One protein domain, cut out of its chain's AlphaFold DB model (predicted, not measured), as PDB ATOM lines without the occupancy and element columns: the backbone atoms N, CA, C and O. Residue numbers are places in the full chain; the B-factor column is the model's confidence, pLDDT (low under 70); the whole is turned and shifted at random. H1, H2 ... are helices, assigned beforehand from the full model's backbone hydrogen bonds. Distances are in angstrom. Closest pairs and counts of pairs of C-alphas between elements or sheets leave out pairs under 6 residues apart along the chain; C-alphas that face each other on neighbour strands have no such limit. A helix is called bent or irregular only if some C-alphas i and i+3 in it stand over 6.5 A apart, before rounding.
ATOM      1  N   TYR A  79     237.694 217.283 236.795       52.34
ATOM      2  CA  TYR A  79     236.798 218.424 236.666       52.34
ATOM      3  C   TYR A  79     237.505 219.692 236.178       52.34
ATOM      4  O   TYR A  79     236.927 220.459 235.402       52.34
ATOM      5  N   ASP A  80     238.745 219.904 236.614       57.16
ATOM      6  CA  ASP A  80     239.544 221.060 236.215       57.16
ATOM      7  C   ASP A  80     239.932 220.961 234.736       57.16
ATOM      8  O   ASP A  80     239.727 221.914 233.986       57.16
ATOM      9  N   GLU A  81     240.324 219.774 234.276       54.62
ATOM     10  CA  GLU A  81     240.621 219.495 232.871       54.62
ATOM     11  C   GLU A  81     239.382 219.697 231.980       54.62
ATOM     12  O   GLU A  81     239.452 220.353 230.939       54.62
ATOM     13  N   TRP A  82     238.200 219.230 232.408       62.69
ATOM     14  CA  TRP A  82     236.947 219.531 231.701       62.69
ATOM     15  C   TRP A  82     236.656 221.034 231.649       62.69
ATOM     16  O   TRP A  82     236.231 221.565 230.616       62.69
ATOM     17  N   ARG A  83     236.837 221.729 232.775       64.56
ATOM     18  CA  ARG A  83     236.560 223.161 232.879       64.56
ATOM     19  C   ARG A  83     237.450 223.956 231.926       64.56
ATOM     20  O   ARG A  83     236.957 224.902 231.307       64.56
ATOM     21  N   GLU A  84     238.710 223.560 231.783       69.50
ATOM     22  CA  GLU A  84     239.660 224.139 230.835       69.50
ATOM     23  C   GLU A  84     239.258 223.868 229.384       69.50
ATOM     24  O   GLU A  84     239.143 224.815 228.603       69.50
ATOM     25  N   VAL A  85     238.918 222.623 229.031       68.12
ATOM     26  CA  VAL A  85     238.434 222.267 227.682       68.12
ATOM     27  C   VAL A  85     237.169 223.054 227.320       68.12
ATOM     28  O   VAL A  85     237.058 223.614 226.227       68.12
ATOM     29  N   LYS A  86     236.226 223.194 228.259       70.94
ATOM     30  CA  LYS A  86     235.009 224.000 228.077       70.94
ATOM     31  C   LYS A  86     235.302 225.500 227.959       70.94
ATOM     32  O   LYS A  86     234.566 226.234 227.295       70.94
ATOM     33  N   ALA A  87     236.331 226.001 228.635       77.81
ATOM     34  CA  ALA A  87     236.771 227.383 228.465       77.81
ATOM     35  C   ALA A  87     237.394 227.591 227.075       77.81
ATOM     36  O   ALA A  87     237.017 228.539 226.383       77.81
ATOM     37  N   ALA A  88     238.254 226.669 226.635       80.19
ATOM     38  CA  ALA A  88     238.892 226.691 225.323       80.19
ATOM     39  C   ALA A  88     237.869 226.622 224.178       80.19
ATOM     40  O   ALA A  88     237.915 227.448 223.264       80.19
ATOM     41  N   ARG A  89     236.880 225.720 224.260       81.31
ATOM     42  CA  ARG A  89     235.797 225.605 223.267       81.31
ATOM     43  C   ARG A  89     235.025 226.906 223.114       81.31
ATOM     44  O   ARG A  89     234.852 227.417 222.010       81.31
ATOM     45  N   ARG A  90     234.601 227.486 224.234       83.88
ATOM     46  CA  ARG A  90     233.876 228.760 224.254       83.88
ATOM     47  C   ARG A  90     234.699 229.896 223.666       83.88
ATOM     48  O   ARG A  90     234.152 230.714 222.934       83.88
ATOM     49  N   GLN A  91     235.998 229.935 223.953       87.06
ATOM     50  CA  GLN A  91     236.894 230.921 223.362       87.06
ATOM     51  C   GLN A  91     237.010 230.740 221.842       87.06
ATOM     52  O   GLN A  91     236.941 231.728 221.112       87.06
ATOM     53  N   LYS A  92     237.095 229.494 221.354       88.00
ATOM     54  CA  LYS A  92     237.090 229.176 219.917       88.00
ATOM     55  C   LYS A  92     235.783 229.625 219.250       88.00
ATOM     56  O   LYS A  92     235.826 230.338 218.252       88.00
ATOM     57  N   LEU A  93     234.630 229.316 219.851       87.88
ATOM     58  CA  LEU A  93     233.317 229.754 219.357       87.88
ATOM     59  C   LEU A  93     233.179 231.281 219.325       87.88
ATOM     60  O   LEU A  93     232.649 231.824 218.356       87.88
ATOM     61  N   ARG A  94     233.683 231.991 220.343       87.88
ATOM     62  CA  ARG A  94     233.733 233.462 220.329       87.88
ATOM     63  C   ARG A  94     234.605 233.982 219.199       87.88
ATOM     64  O   ARG A  94     234.168 234.869 218.480       87.88
ATOM     65  N   SER A  95     235.800 233.428 219.015       89.75
ATOM     66  CA  SER A  95     236.714 233.847 217.947       89.75
ATOM     67  C   SER A  95     236.088 233.687 216.557       89.75
ATOM     68  O   SER A  95     236.126 234.623 215.760       89.75
ATOM     69  N   ILE A  96     235.428 232.552 216.301       92.25
ATOM     70  CA  ILE A  96     234.687 232.318 215.054       92.25
ATOM     71  C   ILE A  96     233.571 233.352 214.901       92.25
ATOM     72  O   ILE A  96     233.481 234.025 213.877       92.25
ATOM     73  N   SER A  97     232.765 233.536 215.946       90.56
ATOM     74  CA  SER A  97     231.644 234.480 215.942       90.56
ATOM     75  C   SER A  97     232.091 235.918 215.666       90.56
ATOM     76  O   SER A  97     231.501 236.604 214.835       90.56
ATOM     77  N   LEU A  98     233.183 236.359 216.295       90.19
ATOM     78  CA  LEU A  98     233.791 237.671 216.074       90.19
ATOM     79  C   LEU A  98     234.239 237.868 214.629       90.19
ATOM     80  O   LEU A  98     234.038 238.944 214.068       90.19
ATOM     81  N   ARG A  99     234.828 236.843 214.008       92.38
ATOM     82  CA  ARG A  99     235.275 236.919 212.614       92.38
ATOM     83  C   ARG A  99     234.096 237.107 211.657       92.38
ATOM     84  O   ARG A  99     234.160 238.002 210.818       92.38
ATOM     85  N   TYR A 100     233.017 236.336 211.802       90.94
ATOM     86  CA  TYR A 100     231.840 236.479 210.933       90.94
ATOM     87  C   TYR A 100     231.104 237.805 211.162       90.94
ATOM     88  O   TYR A 100     230.700 238.460 210.202       90.94
ATOM     89  N   LEU A 101     230.996 238.261 212.413       87.75
ATOM     90  CA  LEU A 101     230.417 239.573 212.718       87.75
ATOM     91  C   LEU A 101     231.293 240.721 212.187       87.75
ATOM     92  O   LEU A 101     230.761 241.712 211.689       87.75
ATOM     93  N   SER A 102     232.624 240.576 212.226       87.56
ATOM     94  CA  SER A 102     233.557 241.522 211.591       87.56
ATOM     95  C   SER A 102     233.337 241.565 210.084       87.56
ATOM     96  O   SER A 102     233.244 242.646 209.506       87.56
ATOM     97  N   GLN A 103     233.225 240.398 209.445       88.19
ATOM     98  CA  GLN A 103     232.987 240.292 208.010       88.19
ATOM     99  C   GLN A 103     231.691 241.004 207.626       88.19
ATOM    100  O   GLN A 103     231.741 241.908 206.797       88.19
ATOM    101  N   MET A 104     230.583 240.708 208.317       86.12
ATOM    102  CA  MET A 104     229.313 241.420 208.161       86.12
ATOM    103  C   MET A 104     229.483 242.938 208.329       86.12
ATOM    104  O   MET A 104     228.989 243.707 207.506       86.12
ATOM    105  N   ARG A 105     230.213 243.403 209.356       83.38
ATOM    106  CA  ARG A 105     230.466 244.840 209.543       83.38
ATOM    107  C   ARG A 105     231.167 245.452 208.331       83.38
ATOM    108  O   ARG A 105     230.782 246.542 207.910       83.38
ATOM    109  N   PHE A 106     232.203 244.817 207.791       81.00
ATOM    110  CA  PHE A 106     232.977 245.395 206.690       81.00
ATOM    111  C   PHE A 106     232.265 245.322 205.336       81.00
ATOM    112  O   PHE A 106     232.476 246.213 204.517       81.00
ATOM    113  N   THR A 107     231.416 244.319 205.107       78.00
ATOM    114  CA  THR A 107     230.731 244.133 203.819       78.00
ATOM    115  C   THR A 107     229.341 244.762 203.764       78.00
ATOM    116  O   THR A 107     228.981 245.322 202.734       78.00
ATOM    117  N   GLU A 108     228.568 244.707 204.849       72.62
ATOM    118  CA  GLU A 108     227.141 245.078 204.850       72.62
ATOM    119  C   GLU A 108     226.874 246.423 205.544       72.62
ATOM    120  O   GLU A 108     225.927 247.129 205.203       72.62
ATOM    121  N   LEU A 109     227.711 246.813 206.514       72.50
ATOM    122  CA  LEU A 109     227.472 247.984 207.372       72.50
ATOM    123  C   LEU A 109     228.662 248.964 207.412       72.50
ATOM    124  O   LEU A 109     229.133 249.287 208.502       72.50
ATOM    125  N   PRO A 110     229.156 249.503 206.275       71.56
ATOM    126  CA  PRO A 110     230.381 250.311 206.228       71.56
ATOM    127  C   PRO A 110     230.309 251.655 206.981       71.56
ATOM    128  O   PRO A 110     231.343 252.279 207.214       71.56
ATOM    129  N   THR A 111     229.121 252.098 207.389       78.56
ATOM    130  CA  THR A 111     228.868 253.436 207.944       78.56
ATOM    131  C   THR A 111     229.343 253.605 209.392       78.56
ATOM    132  O   THR A 111     229.517 252.642 210.140       78.56
ATOM    133  N   THR A 112     229.497 254.858 209.833       71.62
ATOM    134  CA  THR A 112     229.833 255.206 211.226       71.62
ATOM    135  C   THR A 112     228.786 254.693 212.221       71.62
ATOM    136  O   THR A 112     229.134 254.206 213.295       71.62
ATOM    137  N   GLN A 113     227.505 254.730 211.843       71.06
ATOM    138  CA  GLN A 113     226.411 254.157 212.632       71.06
ATOM    139  C   GLN A 113     226.512 252.624 212.705       71.06
ATOM    140  O   GLN A 113     226.313 252.047 213.772       71.06
ATOM    141  N   GLY A 114     226.920 251.976 211.608       72.75
ATOM    142  CA  GLY A 114     227.255 250.553 211.581       72.75
ATOM    143  C   GLY A 114     228.432 250.192 212.494       72.75
ATOM    144  O   GLY A 114     228.407 249.152 213.142       72.75
ATOM    145  N   THR A 115     229.444 251.061 212.620       75.81
ATOM    146  CA  THR A 115     230.555 250.882 213.580       75.81
ATOM    147  C   THR A 115     230.078 250.911 215.024       75.81
ATOM    148  O   THR A 115     230.487 250.071 215.822       75.81
ATOM    149  N   TRP A 116     229.210 251.866 215.364       76.75
ATOM    150  CA  TRP A 116     228.665 251.962 216.714       76.75
ATOM    151  C   TRP A 116     227.828 250.724 217.056       76.75
ATOM    152  O   TRP A 116     228.076 250.081 218.073       76.75
ATOM    153  N   TYR A 117     226.924 250.321 216.159       76.56
ATOM    154  CA  TYR A 117     226.116 249.112 216.324       76.56
ATOM    155  C   TYR A 117     226.986 247.859 216.507       76.56
ATOM    156  O   TYR A 117     226.763 247.061 217.413       76.56
ATOM    157  N   TYR A 118     228.056 247.739 215.719       81.75
ATOM    158  CA  TYR A 118     229.017 246.650 215.844       81.75
ATOM    159  C   TYR A 118     229.731 246.626 217.205       81.75
ATOM    160  O   TYR A 118     229.872 245.565 217.802       81.75
ATOM    161  N   SER A 119     230.125 247.780 217.751       82.56
ATOM    162  CA  SER A 119     230.762 247.844 219.078       82.56
ATOM    163  C   SER A 119     229.845 247.380 220.221       82.56
ATOM    164  O   SER A 119     230.307 246.743 221.171       82.56
ATOM    165  N   VAL A 120     228.535 247.626 220.099       83.06
ATOM    166  CA  VAL A 120     227.528 247.117 221.043       83.06
ATOM    167  C   VAL A 120     227.431 245.596 220.934       83.06
ATOM    168  O   VAL A 120     227.498 244.907 221.950       83.06
ATOM    169  N   ILE A 121     227.386 245.071 219.705       83.94
ATOM    170  CA  ILE A 121     227.361 243.626 219.437       83.94
ATOM    171  C   ILE A 121     228.568 242.913 220.051       83.94
ATOM    172  O   ILE A 121     228.424 241.854 220.664       83.94
ATOM    173  N   LEU A 122     229.761 243.494 219.912       83.69
ATOM    174  CA  LEU A 122     230.988 242.948 220.493       83.69
ATOM    175  C   LEU A 122     230.910 242.860 222.017       83.69
ATOM    176  O   LEU A 122     231.211 241.816 222.596       83.69
ATOM    177  N   THR A 123     230.447 243.935 222.651       84.38
ATOM    178  CA  THR A 123     230.310 244.006 224.110       84.38
ATOM    179  C   THR A 123     229.325 242.954 224.626       84.38
ATOM    180  O   THR A 123     229.590 242.266 225.616       84.38
ATOM    181  N   GLU A 124     228.195 242.775 223.936       83.44
ATOM    182  CA  GLU A 124     227.211 241.746 224.283       83.44
ATOM    183  C   GLU A 124     227.784 240.335 224.108       83.44
ATOM    184  O   GLU A 124     227.656 239.506 225.015       83.44
ATOM    185  N   LEU A 125     228.489 240.067 223.005       85.12
ATOM    186  CA  LEU A 125     229.106 238.768 222.738       85.12
ATOM    187  C   LEU A 125     230.135 238.370 223.809       85.12
ATOM    188  O   LEU A 125     230.165 237.217 224.256       85.12
ATOM    189  N   GLU A 126     230.966 239.319 224.240       80.88
ATOM    190  CA  GLU A 126     231.966 239.116 225.293       80.88
ATOM    191  C   GLU A 126     231.319 238.795 226.647       80.88
ATOM    192  O   GLU A 126     231.833 237.963 227.406       80.88
ATOM    193  N   SER A 127     230.147 239.379 226.921       80.75
ATOM    194  CA  SER A 127     229.397 239.155 228.161       80.75
ATOM    195  C   SER A 127     228.799 237.744 228.272       80.75
ATOM    196  O   SER A 127     228.527 237.260 229.377       80.75
ATOM    197  N   PHE A 128     228.603 237.033 227.153       76.06
ATOM    198  CA  PHE A 128     227.935 235.735 227.188       76.06
ATOM    199  C   PHE A 128     228.804 234.650 227.799       76.06
ATOM    200  O   PHE A 128     229.815 234.223 227.242       76.06
ATOM    201  N   TYR A 129     228.339 234.115 228.924       70.88
ATOM    202  CA  TYR A 129     228.966 232.970 229.568       70.88
ATOM    203  C   TYR A 129     228.533 231.632 228.951       70.88
ATOM    204  O   TYR A 129     229.256 230.652 229.075       70.88
ATOM    205  N   ARG A 130     227.372 231.541 228.292       66.56
ATOM    206  CA  ARG A 130     226.883 230.279 227.710       66.56
ATOM    207  C   ARG A 130     227.192 230.205 226.222       66.56
ATOM    208  O   ARG A 130     226.934 231.156 225.493       66.56
ATOM    209  N   GLU A 131     227.664 229.048 225.774       73.81
ATOM    210  CA  GLU A 131     227.931 228.790 224.355       73.81
ATOM    211  C   GLU A 131     226.663 228.918 223.512       73.81
ATOM    212  O   GLU A 131     226.672 229.606 222.504       73.81
ATOM    213  N   THR A 132     225.533 228.382 223.977       71.94
ATOM    214  CA  THR A 132     224.243 228.517 223.283       71.94
ATOM    215  C   THR A 132     223.806 229.970 223.104       71.94
ATOM    216  O   THR A 132     223.146 230.292 222.121       71.94
ATOM    217  N   HIS A 133     224.187 230.865 224.022       77.62
ATOM    218  CA  HIS A 133     223.907 232.292 223.876       77.62
ATOM    219  C   HIS A 133     224.805 232.923 222.814       77.62
ATOM    220  O   HIS A 133     224.283 233.650 221.982       77.62
ATOM    221  N   ILE A 134     226.102 232.592 222.802       82.00
ATOM    222  CA  ILE A 134     227.048 233.011 221.753       82.00
ATOM    223  C   ILE A 134     226.506 232.586 220.383       82.00
ATOM    224  O   ILE A 134     226.309 233.429 219.515       82.00
ATOM    225  N   LEU A 135     226.167 231.302 220.229       82.31
ATOM    226  CA  LEU A 135     225.690 230.741 218.965       82.31
ATOM    227  C   LEU A 135     224.386 231.380 218.491       82.31
ATOM    228  O   LEU A 135     224.292 231.830 217.352       82.31
ATOM    229  N   ARG A 136     223.377 231.450 219.369       82.50
ATOM    230  CA  ARG A 136     222.068 232.018 219.020       82.50
ATOM    231  C   ARG A 136     222.167 233.504 218.697       82.50
ATOM    232  O   ARG A 136     221.493 233.970 217.787       82.50
ATOM    233  N   TYR A 137     222.969 234.240 219.462       86.94
ATOM    234  CA  TYR A 137     223.150 235.667 219.253       86.94
ATOM    235  C   TYR A 137     223.817 235.946 217.910       86.94
ATOM    236  O   TYR A 137     223.307 236.741 217.130       86.94
ATOM    237  N   THR A 138     224.911 235.248 217.606       88.56
ATOM    238  CA  THR A 138     225.619 235.423 216.339       88.56
ATOM    239  C   THR A 138     224.763 235.003 215.148       88.56
ATOM    240  O   THR A 138     224.621 235.794 214.222       88.56
ATOM    241  N   ALA A 139     224.112 233.837 215.194       87.12
ATOM    242  CA  ALA A 139     223.218 233.386 214.123       87.12
ATOM    243  C   ALA A 139     222.056 234.365 213.867       87.12
ATOM    244  O   ALA A 139     221.691 234.616 212.726       87.12
ATOM    245  N   GLY A 140     221.509 234.976 214.926       86.38
ATOM    246  CA  GLY A 140     220.440 235.972 214.808       86.38
ATOM    247  C   GLY A 140     220.871 237.311 214.198       86.38
ATOM    248  O   GLY A 140     220.007 238.106 213.837       86.38
ATOM    249  N   MET A 141     222.177 237.569 214.096       86.88
ATOM    250  CA  MET A 141     222.730 238.808 213.539       86.88
ATOM    251  C   MET A 141     223.251 238.637 212.112       86.88
ATOM    252  O   MET A 141     223.288 239.611 211.365       86.88
ATOM    253  N   LEU A 142     223.687 237.431 211.736       88.00
ATOM    254  CA  LEU A 142     224.338 237.208 210.449       88.00
ATOM    255  C   LEU A 142     223.337 237.198 209.282       88.00
ATOM    256  O   LEU A 142     222.247 236.638 209.395       88.00
ATOM    257  N   PRO A 143     223.716 237.755 208.118       87.25
ATOM    258  CA  PRO A 143     222.946 237.582 206.896       87.25
ATOM    259  C   PRO A 143     222.995 236.111 206.432       87.25
ATOM    260  O   PRO A 143     223.989 235.424 206.687       87.25
ATOM    261  N   PRO A 144     221.988 235.622 205.678       87.62
ATOM    262  CA  PRO A 144     221.822 234.190 205.390       87.62
ATOM    263  C   PRO A 144     223.041 233.493 204.764       87.62
ATOM    264  O   PRO A 144     223.308 232.326 205.037       87.62
ATOM    265  N   HIS A 145     223.799 234.206 203.929       84.81
ATOM    266  CA  HIS A 145     224.976 233.654 203.255       84.81
ATOM    267  C   HIS A 145     226.184 233.482 204.195       84.81
ATOM    268  O   HIS A 145     226.975 232.562 203.993       84.81
ATOM    269  N   LEU A 146     226.318 234.331 205.221       89.12
ATOM    270  CA  LEU A 146     227.331 234.176 206.270       89.12
ATOM    271  C   LEU A 146     226.871 233.200 207.348       89.12
ATOM    272  O   LEU A 146     227.697 232.451 207.860       89.12
ATOM    273  N   ASP A 147     225.575 233.171 207.669       89.50
ATOM    274  CA  ASP A 147     225.028 232.229 208.647       89.50
ATOM    275  C   ASP A 147     225.260 230.778 208.210       89.50
ATOM    276  O   ASP A 147     225.785 229.989 208.985       89.50
ATOM    277  N   ALA A 148     225.007 230.429 206.944       88.25
ATOM    278  CA  ALA A 148     225.253 229.068 206.455       88.25
ATOM    279  C   ALA A 148     226.715 228.608 206.650       88.25
ATOM    280  O   ALA A 148     226.964 227.483 207.088       88.25
ATOM    281  N   GLN A 149     227.683 229.486 206.370       90.94
ATOM    282  CA  GLN A 149     229.112 229.206 206.567       90.94
ATOM    283  C   GLN A 149     229.473 229.136 208.058       90.94
ATOM    284  O   GLN A 149     230.194 228.236 208.491       90.94
ATOM    285  N   TYR A 150     228.914 230.046 208.855       91.94
ATOM    286  CA  TYR A 150     229.068 230.063 210.302       91.94
ATOM    287  C   TYR A 150     228.554 228.771 210.949       91.94
ATOM    288  O   TYR A 150     229.277 228.163 211.738       91.94
ATOM    289  N   GLN A 151     227.351 228.308 210.590       87.81
ATOM    290  CA  GLN A 151     226.776 227.069 211.122       87.81
ATOM    291  C   GLN A 151     227.626 225.847 210.769       87.81
ATOM    292  O   GLN A 151     227.794 224.965 211.608       87.81
ATOM    293  N   GLN A 152     228.201 225.799 209.563       88.62
ATOM    294  CA  GLN A 152     229.096 224.713 209.166       88.62
ATOM    295  C   GLN A 152     230.353 224.671 210.046       88.62
ATOM    296  O   GLN A 152     230.735 223.612 210.539       88.62
ATOM    297  N   GLU A 153     230.988 225.817 210.271       89.44
ATOM    298  CA  GLU A 153     232.243 225.888 211.020       89.44
ATOM    299  C   GLU A 153     232.039 225.727 212.532       89.44
ATOM    300  O   GLU A 153     232.822 225.064 213.212       89.44
ATOM    301  N   VAL A 154     230.944 226.262 213.072       86.31
ATOM    302  CA  VAL A 154     230.514 225.964 214.442       86.31
ATOM    303  C   VAL A 154     230.160 224.489 214.587       86.31
ATOM    304  O   VAL A 154     230.483 223.902 215.616       86.31
ATOM    305  N   GLY A 155     229.518 223.894 213.578       78.94
ATOM    306  CA  GLY A 155     229.259 222.461 213.496       78.94
ATOM    307  C   GLY A 155     230.552 221.672 213.642       78.94
ATOM    308  O   GLY A 155     230.654 220.874 214.559       78.94
ATOM    309  N   GLN A 156     231.589 222.009 212.873       81.44
ATOM    310  CA  GLN A 156     232.912 221.388 212.995       81.44
ATOM    311  C   GLN A 156     233.548 221.589 214.371       81.44
ATOM    312  O   GLN A 156     234.119 220.657 214.908       81.44
ATOM    313  N   VAL A 157     233.436 222.767 214.988       79.31
ATOM    314  CA  VAL A 157     233.945 222.967 216.358       79.31
ATOM    315  C   VAL A 157     233.127 222.202 217.388       79.31
ATOM    316  O   VAL A 157     233.653 221.789 218.410       79.31
ATOM    317  N   ARG A 158     231.834 221.995 217.174       68.94
ATOM    318  CA  ARG A 158     231.071 221.091 218.029       68.94
ATOM    319  C   ARG A 158     231.563 219.668 217.797       68.94
ATOM    320  O   ARG A 158     231.971 219.026 218.756       68.94
ATOM    321  N   ASP A 159     231.618 219.242 216.544       66.00
ATOM    322  CA  ASP A 159     231.974 217.898 216.115       66.00
ATOM    323  C   ASP A 159     233.413 217.526 216.447       66.00
ATOM    324  O   ASP A 159     233.628 216.390 216.792       66.00
ATOM    325  N   GLU A 160     234.399 218.422 216.435       67.00
ATOM    326  CA  GLU A 160     235.774 218.148 216.887       67.00
ATOM    327  C   GLU A 160     235.807 217.831 218.383       67.00
ATOM    328  O   GLU A 160     236.477 216.903 218.826       67.00
ATOM    329  N   PHE A 161     235.031 218.577 219.168       59.91
ATOM    330  CA  PHE A 161     234.909 218.342 220.602       59.91
ATOM    331  C   PHE A 161     233.976 217.156 220.912       59.91
ATOM    332  O   PHE A 161     234.030 216.621 222.017       59.91
ATOM    333  N   PHE A 162     233.146 216.734 219.950       50.72
ATOM    334  CA  PHE A 162     232.377 215.486 219.967       50.72
ATOM    335  C   PHE A 162     233.059 214.349 219.169       50.72
ATOM    336  O   PHE A 162     232.585 213.225 219.177       50.72
ATOM    337  N   ALA A 163     234.194 214.555 218.505       46.62
ATOM    338  CA  ALA A 163     234.909 213.508 217.769       46.62
ATOM    339  C   ALA A 163     235.710 212.663 218.757       46.62
ATOM    340  O   ALA A 163     235.833 211.458 218.583       46.62
ATOM    341  N   GLU A 164     236.121 213.264 219.873       45.09
ATOM    342  CA  GLU A 164     236.534 212.532 221.070       45.09
ATOM    343  C   GLU A 164     235.383 211.698 221.668       45.09
ATOM    344  O   GLU A 164     235.637 210.693 222.326       45.09
ATOM    345  N   ASP A 165     234.125 212.077 221.410       39.16
ATOM    346  CA  ASP A 165     232.922 211.288 221.703       39.16
ATOM    347  C   ASP A 165     232.751 210.158 220.681       39.16
ATOM    348  O   ASP A 165     232.366 209.061 221.046       39.16
ATOM    349  N   ALA A 166     233.092 210.366 219.405       36.75
ATOM    350  CA  ALA A 166     233.146 209.295 218.411       36.75
ATOM    351  C   ALA A 166     234.266 208.293 218.724       36.75
ATOM    352  O   ALA A 166     234.021 207.102 218.640       36.75
ATOM    353  N   GLU A 167     235.450 208.727 219.161       37.91
ATOM    354  CA  GLU A 167     236.510 207.839 219.659       37.91
ATOM    355  C   GLU A 167     236.105 207.133 220.954       37.91
ATOM    356  O   GLU A 167     236.405 205.956 221.116       37.91
ATOM    357  N   MET A 168     235.387 207.808 221.858       37.75
ATOM    358  CA  MET A 168     234.848 207.176 223.061       37.75
ATOM    359  C   MET A 168     233.736 206.182 222.718       37.75
ATOM    360  O   MET A 168     233.742 205.080 223.243       37.75
ATOM    361  N   ASN A 169     232.846 206.502 221.780       37.19
ATOM    362  CA  ASN A 169     231.806 205.612 221.265       37.19
ATOM    363  C   ASN A 169     232.393 204.462 220.438       37.19
ATOM    364  O   ASN A 169     231.881 203.354 220.511       37.19
ATOM    365  N   ILE A 170     233.489 204.680 219.704       40.31
ATOM    366  CA  ILE A 170     234.265 203.641 219.016       40.31
ATOM    367  C   ILE A 170     234.973 202.769 220.047       40.31
ATOM    368  O   ILE A 170     234.944 201.558 219.904       40.31
ATOM    369  N   ALA A 171     235.555 203.334 221.103       36.22
ATOM    370  CA  ALA A 171     236.168 202.573 222.187       36.22
ATOM    371  C   ALA A 171     235.116 201.769 222.969       36.22
ATOM    372  O   ALA A 171     235.357 200.610 223.291       36.22
ATOM    373  N   ILE A 172     233.928 202.338 223.207       35.69
ATOM    374  CA  ILE A 172     232.757 201.646 223.764       35.69
ATOM    375  C   ILE A 172     232.319 200.535 222.805       35.69
ATOM    376  O   ILE A 172     232.150 199.404 223.242       35.69
ATOM    377  N   ALA A 173     232.201 200.791 221.501       33.50
ATOM    378  CA  ALA A 173     231.792 199.801 220.500       33.50
ATOM    379  C   ALA A 173     232.832 198.681 220.301       33.50
ATOM    380  O   ALA A 173     232.478 197.506 220.202       33.50
ATOM    381  N   GLN A 174     234.125 199.009 220.304       36.28
ATOM    382  CA  GLN A 174     235.239 198.060 220.273       36.28
ATOM    383  C   GLN A 174     235.255 197.216 221.545       36.28
ATOM    384  O   GLN A 174     235.401 196.001 221.466       36.28
ATOM    385  N   TRP A 175     235.018 197.828 222.707       33.31
ATOM    386  CA  TRP A 175     234.833 197.105 223.960       33.31
ATOM    387  C   TRP A 175     233.604 196.191 223.919       33.31
ATOM    388  O   TRP A 175     233.697 195.048 224.350       33.31
ATOM    389  N   THR A 176     232.501 196.643 223.313       31.25
ATOM    390  CA  THR A 176     231.279 195.847 223.084       31.25
ATOM    391  C   THR A 176     231.573 194.633 222.190       31.25
ATOM    392  O   THR A 176     231.073 193.535 222.425       31.25
ATOM    393  N   THR A 177     232.455 194.803 221.201       31.72
ATOM    394  CA  THR A 177     232.919 193.733 220.302       31.72
ATOM    395  C   THR A 177     233.853 192.752 221.021       31.72
ATOM    396  O   THR A 177     233.718 191.540 220.868       31.72
ATOM    397  N   ILE A 178     234.770 193.248 221.860       30.11
ATOM    398  CA  ILE A 178     235.647 192.422 222.707       30.11
ATOM    399  C   ILE A 178     234.821 191.640 223.737       30.11
ATOM    400  O   ILE A 178     235.087 190.461 223.963       30.11
ATOM    401  N   SER A 179     233.795 192.251 224.336       28.27
ATOM    402  CA  SER A 179     232.880 191.552 225.240       28.27
ATOM    403  C   SER A 179     232.032 190.510 224.518       28.27
ATOM    404  O   SER A 179     231.835 189.444 225.086       28.27
ATOM    405  N   ALA A 180     231.619 190.765 223.270       32.66
ATOM    406  CA  ALA A 180     230.918 189.784 222.439       32.66
ATOM    407  C   ALA A 180     231.807 188.577 222.066       32.66
ATOM    408  O   ALA A 180     231.325 187.455 221.949       32.66
ATOM    409  N   GLY A 181     233.120 188.787 221.918       31.22
ATOM    410  CA  GLY A 181     234.097 187.711 221.713       31.22
ATOM    411  C   GLY A 181     234.460 186.931 222.982       31.22
ATOM    412  O   GLY A 181     235.000 185.837 222.885       31.22
ATOM    413  N   LEU A 182     234.168 187.472 224.169       29.88
ATOM    414  CA  LEU A 182     234.307 186.776 225.456       29.88
ATOM    415  C   LEU A 182     233.051 185.966 225.832       29.88
ATOM    416  O   LEU A 182     233.074 185.253 226.833       29.88
ATOM    417  N   THR A 183     231.968 186.103 225.059       31.34
ATOM    418  CA  THR A 183     230.683 185.395 225.207       31.34
ATOM    419  C   THR A 183     230.445 184.320 224.135       31.34
ATOM    420  O   THR A 183     229.377 183.716 224.135       31.34
ATOM    421  N   ALA A 184     231.402 184.089 223.225       35.62
ATOM    422  CA  ALA A 184     231.385 183.013 222.223       35.62
ATOM    423  C   ALA A 184     232.312 181.862 222.644       35.62
ATOM    424  O   ALA A 184     231.947 180.693 222.385       35.62
TER     425      ALA A 184
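AT A GLANCE: This is residues 79 to 184 of the 184 residues of the protein "Hypothetical protein" of Symbiodinium natans (UniProt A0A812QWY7). A long helix, H4, has one end packed in a small up-and-down bundle of four helices, while its other part, from residue 162 on, sticks out as a long arm with the printed end. In the bundle H1 is in the middle, with H2, H3 and the first part of H4 packed on it, each helix running against the one before; residues 79 to 84 of H1 also stick out. The 106 printed residues hold four named helices, H1 to H4 in chain order, and no named strand: all helix. The whole is only just loose, close to extended, with a radius of gyration of the C-alphas of 19.3 A and spans of 73 by 32 by 15 A.

HOW THE PARTS SIT: H4, residues 144 to 181, has a kink of 42 degrees near residue 161; it is neither bent nor irregular, but only just: C-alphas 161 and 164 are 6.1 A apart. With residues 146 to 161 alone it touches H1, residues 79 to 108, the hub, at a shallow tilt of 27 degrees, opposite ways; the closest C-alphas, of Leu 93 and Val 154, are 6.8 A apart. H3, residues 131 to 141, touches H1 at 6 degrees, the same way, closest at the C-alphas of Arg 90 and Glu 131, 5.9 A. H3 and H4, a hairpin, only just touch, with 3 pairs of C-alphas within 8 A, closest Ala 139 and Asp 147, 5.9 A. H2, residues 112 to 127, forms a hairpin with H1, closest at the C-alphas of Arg 105 and Tyr 118, 6.7 A, and is apart from H4. Every O i to N i+4 pair is within hydrogen-bond range in H1, H2 and H3; in H4, 30 of 34 are.

IN THESE COORDINATES: H4 is 50.8 A long, from C-alpha 144 at (221.822, 234.190, 205.390) to C-alpha 181 at (234.097, 187.711, 221.713). H1 is 42.6 A long and begins at C-alpha 79 (236.798, 218.424, 236.666). H2 measures 23.3 A and H3 15.6 A.

THE WHOLE: The C-alphas of Thr 112 and Ala 184, the two farthest apart, are 73.0 A apart. The printed part has no cut, and the three links are tight. The mean pLDDT of the printed part is 70.6; residues 79 to 85, 130 and 158 to 184 are under 70.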